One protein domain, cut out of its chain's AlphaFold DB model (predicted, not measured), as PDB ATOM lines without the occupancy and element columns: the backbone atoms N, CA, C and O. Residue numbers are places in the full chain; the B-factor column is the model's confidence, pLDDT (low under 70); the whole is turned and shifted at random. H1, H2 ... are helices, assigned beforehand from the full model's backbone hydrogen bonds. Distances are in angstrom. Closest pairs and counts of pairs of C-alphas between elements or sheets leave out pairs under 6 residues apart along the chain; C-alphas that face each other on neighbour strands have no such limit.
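What this domain is: This is residues 270 to 356 of the 568 residues of the protein "Lantibiotic ABC transporter" of Bacteroides sp. AM16-24 (UniProt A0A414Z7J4). Two L-shaped helix pairs, H1 with H2 and H3 with H4, lie face to face; residues 350 to 356 stick out. It is all helix: 87 printed residues, four named helices, no named strand. It is loose, radius of gyration of the C-alphas 16.8 A, spans 47 by 29 by 18 A.

How they stand to each other: Find H1, residues 270 to 281, and H2, residues 284 to 303, about perpendicular at 79 degrees. H2 and H3, residues 317 to 335, form a helical hairpin, C-alphas 291 and 322 closest at 6.1 A. H3 and H4, residues 337 to 354, only just touch, only at the corner, with 3 C-alpha pairs within 8 A. H4 touches H1 with residues 339 to 346 alone, C-alphas 271 and 342 closest. Every helix O i to N i+4 pair is within hydrogen-bond range.

Where its parts are: H1 begins at C-alpha 270 (63.727, 35.088, 135.333); H2 runs 28.1 A; H4 ends at C-alpha 354 (47.733, 28.719, 140.316).

The domain as a whole: The uncut printed part has one long link, residues 304 to 316, and mean pLDDT 85.3.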
ATOM      1  N   LYS A 270      62.412  35.428 135.914       91.31
ATOM      2  CA  LYS A 270      63.727  35.088 135.333       91.31
ATOM      3  C   LYS A 270      63.617  34.256 134.052       91.31
ATOM      4  O   LYS A 270      64.307  34.552 133.070       91.31
ATOM      5  N   CYS A 271      62.759  33.234 134.043       89.56
ATOM      6  CA  CYS A 271      62.503  32.425 132.850       89.56
ATOM      7  C   CYS A 271      61.893  33.284 131.731       89.56
ATOM      8  O   CYS A 271      62.358  33.215 130.596       89.56
ATOM      9  N   ALA A 272      60.928  34.153 132.053       88.19
ATOM     10  CA  ALA A 272      60.300  35.065 131.096       88.19
ATOM     11  C   ALA A 272      61.293  36.084 130.511       88.19
ATOM     12  O   ALA A 272      61.304  36.303 129.303       88.19
ATOM     13  N   HIS A 273      62.181  36.661 131.326       89.56
ATOM     14  CA  HIS A 273      63.235  37.553 130.836       89.56
ATOM     15  C   HIS A 273      64.206  36.848 129.885       89.56
ATOM     16  O   HIS A 273      64.612  37.424 128.877       89.56
ATOM     17  N   THR A 274      64.562  35.599 130.185       88.31
ATOM     18  CA  THR A 274      65.463  34.806 129.338       88.31
ATOM     19  C   THR A 274      64.780  34.419 128.027       88.31
ATOM     20  O   THR A 274      65.393  34.529 126.966       88.31
ATOM     21  N   LEU A 275      63.497  34.049 128.087       87.31
ATOM     22  CA  LEU A 275      62.662  33.789 126.917       87.31
ATOM     23  C   LEU A 275      62.566  35.035 126.022       87.31
ATOM     24  O   LEU A 275      62.833  34.943 124.829       87.31
ATOM     25  N   ASN A 276      62.281  36.208 126.597       84.88
ATOM     26  CA  ASN A 276      62.206  37.471 125.857       84.88
ATOM     27  C   ASN A 276      63.545  37.836 125.204       84.88
ATOM     28  O   ASN A 276      63.571  38.225 124.043       84.88
ATOM     29  N   ARG A 277      64.670  37.641 125.905       85.75
ATOM     30  CA  ARG A 277      66.003  37.879 125.334       85.75
ATOM     31  C   ARG A 277      66.288  36.964 124.141       85.75
ATOM     32  O   ARG A 277      66.878  37.413 123.163       85.75
ATOM     33  N   LEU A 278      65.882  35.694 124.215       85.06
ATOM     34  CA  LEU A 278      65.967  34.780 123.074       85.06
ATOM     35  C   LEU A 278      65.085  35.275 121.925       85.06
ATOM     36  O   LEU A 278      65.556  35.359 120.798       85.06
ATOM     37  N   GLU A 279      63.843  35.677 122.194       82.94
ATOM     38  CA  GLU A 279      62.973  36.252 121.163       82.94
ATOM     39  C   GLU A 279      63.606  37.493 120.495       82.94
ATOM     40  O   GLU A 279      63.618  37.595 119.265       82.94
ATOM     41  N   ASP A 280      64.216  38.392 121.268       81.62
ATOM     42  CA  ASP A 280      64.896  39.582 120.745       81.62
ATOM     43  C   ASP A 280      66.122  39.230 119.888       81.62
ATOM     44  O   ASP A 280      66.288  39.779 118.798       81.62
ATOM     45  N   MET A 281      66.952  38.272 120.319       81.56
ATOM     46  CA  MET A 281      68.130  37.820 119.560       81.56
ATOM     47  C   MET A 281      67.774  37.266 118.177       81.56
ATOM     48  O   MET A 281      68.534  37.444 117.224       81.56
ATOM     49  N   PHE A 282      66.622  36.609 118.056       78.44
ATOM     50  CA  PHE A 282      66.145  36.031 116.799       78.44
ATOM     51  C   PHE A 282      65.183  36.957 116.040       78.44
ATOM     52  O   PHE A 282      64.549  36.526 115.076       78.44
ATOM     53  N   ASN A 283      65.078  38.235 116.436       78.38
ATOM     54  CA  ASN A 283      64.172  39.222 115.840       78.38
ATOM     55  C   ASN A 283      62.713  38.727 115.762       78.38
ATOM     56  O   ASN A 283      61.972  39.074 114.833       78.38
ATOM     57  N   PHE A 284      62.273  37.930 116.743       78.94
ATOM     58  CA  PHE A 284      60.899  37.420 116.810       78.94
ATOM     59  C   PHE A 284      59.883  38.555 116.809       78.94
ATOM     60  O   PHE A 284      58.823  38.420 116.205       78.94
ATOM     61  N   SER A 285      60.208  39.684 117.439       76.44
ATOM     62  CA  SER A 285      59.373  40.885 117.443       76.44
ATOM     63  C   SER A 285      59.118  41.409 116.024       76.44
ATOM     64  O   SER A 285      57.977  41.702 115.678       76.44
ATOM     65  N   CYS A 286      60.134  41.444 115.158       80.44
ATOM     66  CA  CYS A 286      59.996  41.829 113.751       80.44
ATOM     67  C   CYS A 286      59.159  40.814 112.957       80.44
ATOM     68  O   CYS A 286      58.248  41.212 112.231       80.44
ATOM     69  N   ILE A 287      59.412  39.513 113.143       83.06
ATOM     70  CA  ILE A 287      58.688  38.426 112.458       83.06
ATOM     71  C   ILE A 287      57.208  38.394 112.886       83.06
ATOM     72  O   ILE A 287      56.317  38.336 112.033       83.06
ATOM     73  N   LYS A 288      56.920  38.495 114.194       82.88
ATOM     74  CA  LYS A 288      55.560  38.583 114.758       82.88
ATOM     75  C   LYS A 288      54.850  39.852 114.282       82.88
ATOM     76  O   LYS A 288      53.714  39.763 113.819       82.88
ATOM     77  N   ASN A 289      55.517  41.009 114.305       84.94
ATOM     78  CA  ASN A 289      54.944  42.270 113.828       84.94
ATOM     79  C   ASN A 289      54.581  42.217 112.340       84.94
ATOM     80  O   ASN A 289      53.497  42.663 111.961       84.94
ATOM     81  N   GLU A 290      55.451  41.659 111.494       86.88
ATOM     82  CA  GLU A 290      55.182  41.493 110.063       86.88
ATOM     83  C   GLU A 290      54.010  40.525 109.831       86.88
ATOM     84  O   GLU A 290      53.085  40.814 109.064       86.88
ATOM     85  N   LEU A 291      53.977  39.411 110.569       88.06
ATOM     86  CA  LEU A 291      52.878  38.453 110.516       88.06
ATOM     87  C   LEU A 291      51.550  39.105 110.928       88.06
ATOM     88  O   LEU A 291      50.539  38.927 110.244       88.06
ATOM     89  N   ASP A 292      51.540  39.897 111.998       86.88
ATOM     90  CA  ASP A 292      50.347  40.587 112.485       86.88
ATOM     91  C   ASP A 292      49.915  41.746 111.580       86.88
ATOM     92  O   ASP A 292      48.719  42.017 111.468       86.88
ATOM     93  N   GLN A 293      50.833  42.398 110.861       89.12
ATOM     94  CA  GLN A 293      50.475  43.331 109.786       89.12
ATOM     95  C   GLN A 293      49.732  42.617 108.649       89.12
ATOM     96  O   GLN A 293      48.718  43.123 108.165       89.12
ATOM     97  N   ILE A 294      50.179  41.421 108.249       87.00
ATOM     98  CA  ILE A 294      49.467  40.620 107.242       87.00
ATOM     99  C   ILE A 294      48.088  40.203 107.775       87.00
ATOM    100  O   ILE A 294      47.092  40.319 107.061       87.00
ATOM    101  N   ARG A 295      47.988  39.771 109.041       87.44
ATOM    102  CA  ARG A 295      46.700  39.407 109.664       87.44
ATOM    103  C   ARG A 295      45.741  40.596 109.764       87.44
ATOM    104  O   ARG A 295      44.559  40.414 109.490       87.44
ATOM    105  N   ARG A 296      46.229  41.796 110.096       88.06
ATOM    106  CA  ARG A 296      45.426  43.031 110.109       88.06
ATOM    107  C   ARG A 296      44.865  43.355 108.729       88.06
ATOM    108  O   ARG A 296      43.665  43.564 108.607       88.06
ATOM    109  N   LYS A 297      45.679  43.250 107.675       87.81
ATOM    110  CA  LYS A 297      45.210  43.423 106.288       87.81
ATOM    111  C   LYS A 297      44.130  42.404 105.889       87.81
ATOM    112  O   LYS A 297      43.237  42.739 105.115       87.81
ATOM    113  N   GLU A 298      44.185  41.170 106.397       88.50
ATOM    114  CA  GLU A 298      43.120  40.168 106.190       88.50
ATOM    115  C   GLU A 298      41.820  40.538 106.917       88.50
ATOM    116  O   GLU A 298      40.730  40.313 106.392       88.50
ATOM    117  N   ILE A 299      41.924  41.091 108.126       86.31
ATOM    118  CA  ILE A 299      40.771  41.557 108.907       86.31
ATOM    119  C   ILE A 299      40.117  42.745 108.193       86.31
ATOM    120  O   ILE A 299      38.940  42.662 107.860       86.31
ATOM    121  N   GLU A 300      40.894  43.762 107.817       87.31
ATOM    122  CA  GLU A 300      40.413  44.941 107.080       87.31
ATOM    123  C   GLU A 300      39.749  44.576 105.738       87.31
ATOM    124  O   GLU A 300      38.737  45.161 105.348       87.31
ATOM    125  N   LYS A 301      40.290  43.588 105.005       84.56
ATOM    126  CA  LYS A 301      39.663  43.062 103.776       84.56
ATOM    127  C   LYS A 301      38.351  42.329 104.056       84.56
ATOM    128  O   LYS A 301      37.411  42.447 103.271       84.56
ATOM    129  N   GLY A 302      38.290  41.593 105.164       85.38
ATOM    130  CA  GLY A 302      37.076  40.940 105.641       85.38
ATOM    131  C   GLY A 302      35.983  41.947 105.973       85.38
ATOM    132  O   GLY A 302      34.867  41.811 105.468       85.38
ATOM    133  N   GLU A 303      36.311  42.976 106.752       85.81
ATOM    134  CA  GLU A 303      35.372  44.013 107.190       85.81
ATOM    135  C   GLU A 303      34.751  44.747 105.998       85.81
ATOM    136  O   GLU A 303      33.531  44.889 105.927       85.81
ATOM    137  N   LYS A 304      35.557  45.081 104.979       86.50
ATOM    138  CA  LYS A 304      35.085  45.677 103.712       86.50
ATOM    139  C   LYS A 304      34.106  44.793 102.924       86.50
ATOM    140  O   LYS A 304      33.434  45.287 102.025       86.50
ATOM    141  N   LYS A 305      34.021  43.497 103.241       83.88
ATOM    142  CA  LYS A 305      33.105  42.515 102.633       83.88
ATOM    143  C   LYS A 305      32.079  41.952 103.624       83.88
ATOM    144  O   LYS A 305      31.455  40.932 103.329       83.88
ATOM    145  N   GLY A 306      31.922  42.568 104.799       81.69
ATOM    146  CA  GLY A 306      30.975  42.133 105.831       81.69
ATOM    147  C   GLY A 306      31.337  40.813 106.526       81.69
ATOM    148  O   GLY A 306      30.458  40.122 107.034       81.69
ATOM    149  N   LYS A 307      32.617  40.418 106.538       83.94
ATOM    150  CA  LYS A 307      33.129  39.197 107.190       83.94
ATOM    151  C   LYS A 307      34.130  39.556 108.291       83.94
ATOM    152  O   LYS A 307      34.854  40.531 108.169       83.94
ATOM    153  N   LYS A 308      34.263  38.719 109.329       79.88
ATOM    154  CA  LYS A 308      35.267  38.935 110.400       79.88
ATOM    155  C   LYS A 308      36.721  38.927 109.899       79.88
ATOM    156  O   LYS A 308      37.593  39.487 110.550       79.88
ATOM    157  N   ARG A 309      37.003  38.234 108.790       84.50
ATOM    158  CA  ARG A 309      38.339  38.115 108.187       84.50
ATOM    159  C   ARG A 309      38.233  37.578 106.764       84.50
ATOM    160  O   ARG A 309      37.432  36.680 106.510       84.50
ATOM    161  N   GLU A 310      39.069  38.069 105.858       88.25
ATOM    162  CA  GLU A 310      39.261  37.493 104.529       88.25
ATOM    163  C   GLU A 310      40.737  37.154 104.301       88.25
ATOM    164  O   GLU A 310      41.599  38.028 104.256       88.25
ATOM    165  N   TYR A 311      41.031  35.862 104.153       87.44
ATOM    166  CA  TYR A 311      42.389  35.372 103.934       87.44
ATOM    167  C   TYR A 311      42.901  35.712 102.531       87.44
ATOM    168  O   TYR A 311      42.155  35.664 101.549       87.44
ATOM    169  N   PHE A 312      44.201  35.987 102.426       87.69
ATOM    170  CA  PHE A 312      44.867  36.078 101.129       87.69
ATOM    171  C   PHE A 312      44.769  34.738 100.377       87.69
ATOM    172  O   PHE A 312      44.902  33.668 100.977       87.69
ATOM    173  N   LYS A 313      44.510  34.786  99.062       85.62
ATOM    174  CA  LYS A 313      44.394  33.582  98.223       85.62
ATOM    175  C   LYS A 313      45.728  32.827  98.179       85.62
ATOM    176  O   LYS A 313      46.787  33.459  98.203       85.62
ATOM    177  N   LYS A 314      45.664  31.492  98.066       78.75
ATOM    178  CA  LYS A 314      46.846  30.654  97.811       78.75
ATOM    179  C   LYS A 314      47.622  31.217  96.611       78.75
ATOM    180  O   LYS A 314      47.014  31.733  95.678       78.75
ATOM    181  N   ASP A 315      48.947  31.196  96.721       81.19
ATOM    182  CA  ASP A 315      49.921  31.707  95.743       81.19
ATOM    183  C   ASP A 315      50.106  33.229  95.631       81.19
ATOM    184  O   ASP A 315      50.996  33.677  94.906       81.19
ATOM    185  N   THR A 316      49.366  34.032  96.401       86.06
ATOM    186  CA  THR A 316      49.646  35.478  96.507       86.06
ATOM    187  C   THR A 316      50.930  35.758  97.302       86.06
ATOM    188  O   THR A 316      51.266  34.973  98.197       86.06
ATOM    189  N   PRO A 317      51.649  36.867  97.025       83.81
ATOM    190  CA  PRO A 317      52.862  37.237  97.759       83.81
ATOM    191  C   PRO A 317      52.656  37.287  99.277       83.81
ATOM    192  O   PRO A 317      53.466  36.755 100.029       83.81
ATOM    193  N   GLU A 318      51.536  37.840  99.743       86.31
ATOM    194  CA  GLU A 318      51.222  37.949 101.168       86.31
ATOM    195  C   GLU A 318      50.855  36.601 101.796       86.31
ATOM    196  O   GLU A 318      51.180  36.356 102.957       86.31
ATOM    197  N   TYR A 319      50.213  35.702 101.039       87.94
ATOM    198  CA  TYR A 319      49.979  34.330 101.492       87.94
ATOM    199  C   TYR A 319      51.299  33.567 101.635       87.94
ATOM    200  O   TYR A 319      51.529  32.954 102.677       87.94
ATOM    201  N   LYS A 320      52.182  33.641 100.628       86.69
ATOM    202  CA  LYS A 320      53.508  33.005 100.661       86.69
ATOM    203  C   LYS A 320      54.345  33.545 101.819       86.69
ATOM    204  O   LYS A 320      54.814  32.758 102.634       86.69
ATOM    205  N   ARG A 321      54.394  34.871 101.991       88.94
ATOM    206  CA  ARG A 321      55.116  35.513 103.095       88.94
ATOM    207  C   ARG A 321      54.558  35.135 104.466       88.94
ATOM    208  O   ARG A 321      55.316  34.859 105.382       88.94
ATOM    209  N   LYS A 322      53.234  35.045 104.624       88.69
ATOM    210  CA  LYS A 322      52.602  34.566 105.868       88.69
ATOM    211  C   LYS A 322      52.972  33.119 106.194       88.69
ATOM    212  O   LYS A 322      53.144  32.794 107.366       88.69
ATOM    213  N   VAL A 323      53.028  32.251 105.183       86.75
ATOM    214  CA  VAL A 323      53.436  30.848 105.345       86.75
ATOM    215  C   VAL A 323      54.918  30.765 105.705       86.75
ATOM    216  O   VAL A 323      55.256  30.032 106.625       86.75
ATOM    217  N   GLU A 324      55.777  31.555 105.063       87.06
ATOM    218  CA  GLU A 324      57.202  31.663 105.400       87.06
ATOM    219  C   GLU A 324      57.421  32.159 106.831       87.06
ATOM    220  O   GLU A 324      58.132  31.510 107.585       87.06
ATOM    221  N   LEU A 325      56.776  33.258 107.235       87.06
ATOM    222  CA  LEU A 325      56.891  33.815 108.588       87.06
ATOM    223  C   LEU A 325      56.409  32.825 109.655       87.06
ATOM    224  O   LEU A 325      57.017  32.720 110.712       87.06
ATOM    225  N   LYS A 326      55.329  32.081 109.377       85.62
ATOM    226  CA  LYS A 326      54.884  30.989 110.253       85.62
ATOM    227  C   LYS A 326      55.918  29.878 110.328       85.62
ATOM    228  O   LYS A 326      56.288  29.502 111.424       85.62
ATOM    229  N   LYS A 327      56.422  29.424 109.182       86.50
ATOM    230  CA  LYS A 327      57.438  28.375 109.124       86.50
ATOM    231  C   LYS A 327      58.712  28.781 109.867       86.50
ATOM    232  O   LYS A 327      59.263  27.969 110.583       86.50
ATOM    233  N   MET A 328      59.142  30.038 109.766       84.50
ATOM    234  CA  MET A 328      60.292  30.559 110.515       84.50
ATOM    235  C   MET A 328      60.075  30.529 112.035       84.50
ATOM    236  O   MET A 328      61.016  30.250 112.772       84.50
ATOM    237  N   LEU A 329      58.854  30.811 112.505       83.19
ATOM    238  CA  LEU A 329      58.501  30.696 113.922       83.19
ATOM    239  C   LEU A 329      58.426  29.226 114.353       83.19
ATOM    240  O   LEU A 329      59.029  28.867 115.357       83.19
ATOM    241  N   ASP A 330      57.737  28.390 113.576       83.00
ATOM    242  CA  ASP A 330      57.528  26.968 113.865       83.00
ATOM    243  C   ASP A 330      58.871  26.205 113.864       83.00
ATOM    244  O   ASP A 330      59.190  25.517 114.832       83.00
ATOM    245  N   ASP A 331      59.717  26.415 112.847       82.12
ATOM    246  CA  ASP A 331      61.057  25.822 112.745       82.12
ATOM    247  C   ASP A 331      61.933  26.234 113.943       82.12
ATOM    248  O   ASP A 331      62.752  25.447 114.417       82.12
ATOM    249  N   PHE A 332      61.781  27.453 114.466       80.19
ATOM    250  CA  PHE A 332      62.518  27.886 115.651       80.19
ATOM    251  C   PHE A 332      61.962  27.279 116.944       80.19
ATOM    252  O   PHE A 332      62.745  26.806 117.767       80.19
ATOM    253  N   GLU A 333      60.636  27.265 117.129       79.19
ATOM    254  CA  GLU A 333      60.007  26.645 118.303       79.19
ATOM    255  C   GLU A 333      60.320  25.137 118.392       79.19
ATOM    256  O   GLU A 333      60.446  24.601 119.495       79.19
ATOM    257  N   GLU A 334      60.481  24.457 117.250       79.25
ATOM    258  CA  GLU A 334      60.813  23.030 117.185       79.25
ATOM    259  C   GLU A 334      62.310  22.735 117.347       79.25
ATOM    260  O   GLU A 334      62.666  21.781 118.045       79.25
ATOM    261  N   ASN A 335      63.191  23.541 116.742       79.62
ATOM    262  CA  ASN A 335      64.634  23.269 116.724       79.62
ATOM    263  C   ASN A 335      65.412  23.935 117.871       79.62
ATOM    264  O   ASN A 335      66.547  23.538 118.142       79.62
ATOM    265  N   ASN A 336      64.838  24.922 118.566       84.12
ATOM    266  CA  ASN A 336      65.475  25.550 119.721       84.12
ATOM    267  C   ASN A 336      65.073  24.843 121.028       84.12
ATOM    268  O   ASN A 336      64.035  25.123 121.638       84.12
ATOM    269  N   SER A 337      65.935  23.933 121.486       82.19
ATOM    270  CA  SER A 337      65.730  23.177 122.727       82.19
ATOM    271  C   SER A 337      65.639  24.064 123.973       82.19
ATOM    272  O   SER A 337      64.897  23.736 124.899       82.19
ATOM    273  N   GLU A 338      66.365  25.186 124.007       85.25
ATOM    274  CA  GLU A 338      66.362  26.131 125.131       85.25
ATOM    275  C   GLU A 338      65.018  26.867 125.226       85.25
ATOM    276  O   GLU A 338      64.402  26.898 126.291       85.25
ATOM    277  N   TYR A 339      64.496  27.354 124.096       85.19
ATOM    278  CA  TYR A 339      63.191  28.015 124.016       85.19
ATOM    279  C   TYR A 339      62.048  27.087 124.450       85.19
ATOM    280  O   TYR A 339      61.203  27.462 125.267       85.19
ATOM    281  N   LYS A 340      62.049  25.841 123.961       85.38
ATOM    282  CA  LYS A 340      61.046  24.830 124.324       85.38
ATOM    283  C   LYS A 340      61.078  24.495 125.815       85.38
ATOM    284  O   LYS A 340      60.027  24.385 126.445       85.38
ATOM    285  N   THR A 341      62.279  24.367 126.378       88.31
ATOM    286  CA  THR A 341      62.469  24.078 127.805       88.31
ATOM    287  C   THR A 341      61.970  25.236 128.667       88.31
ATOM    288  O   THR A 341      61.206  25.002 129.599       88.31
ATOM    289  N   LEU A 342      62.299  26.483 128.312       89.12
ATOM    290  CA  LEU A 342      61.838  27.677 129.029       89.12
ATOM    291  C   LEU A 342      60.315  27.848 128.972       89.12
ATOM    292  O   LEU A 342      59.696  28.144 129.990       89.12
ATOM    293  N   LYS A 343      59.690  27.617 127.811       88.44
ATOM    294  CA  LYS A 343      58.225  27.690 127.645       88.44
ATOM    295  C   LYS A 343      57.513  26.631 128.493       88.44
ATOM    296  O   LYS A 343      56.507  26.931 129.135       88.44
ATOM    297  N   GLN A 344      58.055  25.413 128.543       89.44
ATOM    298  CA  GLN A 344      57.534  24.348 129.402       89.44
ATOM    299  C   GLN A 344      57.758  24.647 130.890       89.44
ATOM    300  O   GLN A 344      56.881  24.378 131.706       89.44
ATOM    301  N   GLU A 345      58.907  25.216 131.257       91.88
ATOM    302  CA  GLU A 345      59.214  25.572 132.642       91.88
ATOM    303  C   GLU A 345      58.317  26.704 133.154       91.88
ATOM    304  O   GLU A 345      57.790  26.590 134.257       91.88
ATOM    305  N   ILE A 346      58.064  27.740 132.345       90.25
ATOM    306  CA  ILE A 346      57.101  28.804 132.672       90.25
ATOM    307  C   ILE A 346      55.716  28.203 132.905       90.25
ATOM    308  O   ILE A 346      55.127  28.462 133.949       90.25
ATOM    309  N   LYS A 347      55.243  27.340 131.998       90.81
ATOM    310  CA  LYS A 347      53.944  26.673 132.141       90.81
ATOM    311  C   LYS A 347      53.854  25.864 133.443       90.81
ATOM    312  O   LYS A 347      52.883  25.993 134.177       90.81
ATOM    313  N   ASN A 348      54.884  25.079 133.761       91.19
ATOM    314  CA  ASN A 348      54.926  24.292 134.997       91.19
ATOM    315  C   ASN A 348      54.953  25.181 136.258       91.19
ATOM    316  O   ASN A 348      54.409  24.805 137.294       91.19
ATOM    317  N   ILE A 349      55.625  26.339 136.202       89.94
ATOM    318  CA  ILE A 349      55.658  27.304 137.311       89.94
ATOM    319  C   ILE A 349      54.299  27.993 137.464       89.94
ATOM    320  O   ILE A 349      53.846  28.157 138.591       89.94
ATOM    321  N   GLU A 350      53.644  28.370 136.367       88.62
ATOM    322  CA  GLU A 350      52.302  28.966 136.378       88.62
ATOM    323  C   GLU A 350      51.269  28.001 136.961       88.62
ATOM    324  O   GLU A 350      50.563  28.381 137.886       88.62
ATOM    325  N   GLU A 351      51.275  26.731 136.546       88.06
ATOM    326  CA  GLU A 351      50.421  25.689 137.139       88.06
ATOM    327  C   GLU A 351      50.667  25.533 138.651       88.06
ATOM    328  O   GLU A 351      49.729  25.352 139.427       88.06
ATOM    329  N   ARG A 352      51.928  25.643 139.098       86.62
ATOM    330  CA  ARG A 352      52.250  25.646 140.531       86.62
ATOM    331  C   ARG A 352      51.750  26.905 141.225       86.62
ATOM    332  O   ARG A 352      51.204  26.768 142.307       86.62
ATOM    333  N   ILE A 353      51.911  28.094 140.651       86.31
ATOM    334  CA  ILE A 353      51.413  29.347 141.241       86.31
ATOM    335  C   ILE A 353      49.887  29.317 141.360       86.31
ATOM    336  O   ILE A 353      49.360  29.694 142.402       86.31
ATOM    337  N   ASP A 354      49.193  28.819 140.337       81.00
ATOM    338  CA  ASP A 354      47.733  28.719 140.316       81.00
ATOM    339  C   ASP A 354      47.194  27.779 141.403       81.00
ATOM    340  O   ASP A 354      46.064  27.955 141.842       81.00
ATOM    341  N   SER A 355      47.999  26.826 141.888       79.62
ATOM    342  CA  SER A 355      47.640  25.977 143.032       79.62
ATOM    343  C   SER A 355      47.690  26.685 144.395       79.62
ATOM    344  O   SER A 355      47.179  26.145 145.374       79.62
ATOM    345  N   TYR A 356      48.274  27.890 144.482       80.56
ATOM    346  CA  TYR A 356      48.307  28.666 145.723       80.56
ATOM    347  C   TYR A 356      47.025  29.489 145.855       80.56
ATOM    348  O   TYR A 356      46.742  30.397 145.070       80.56
TER     349      TYR A 356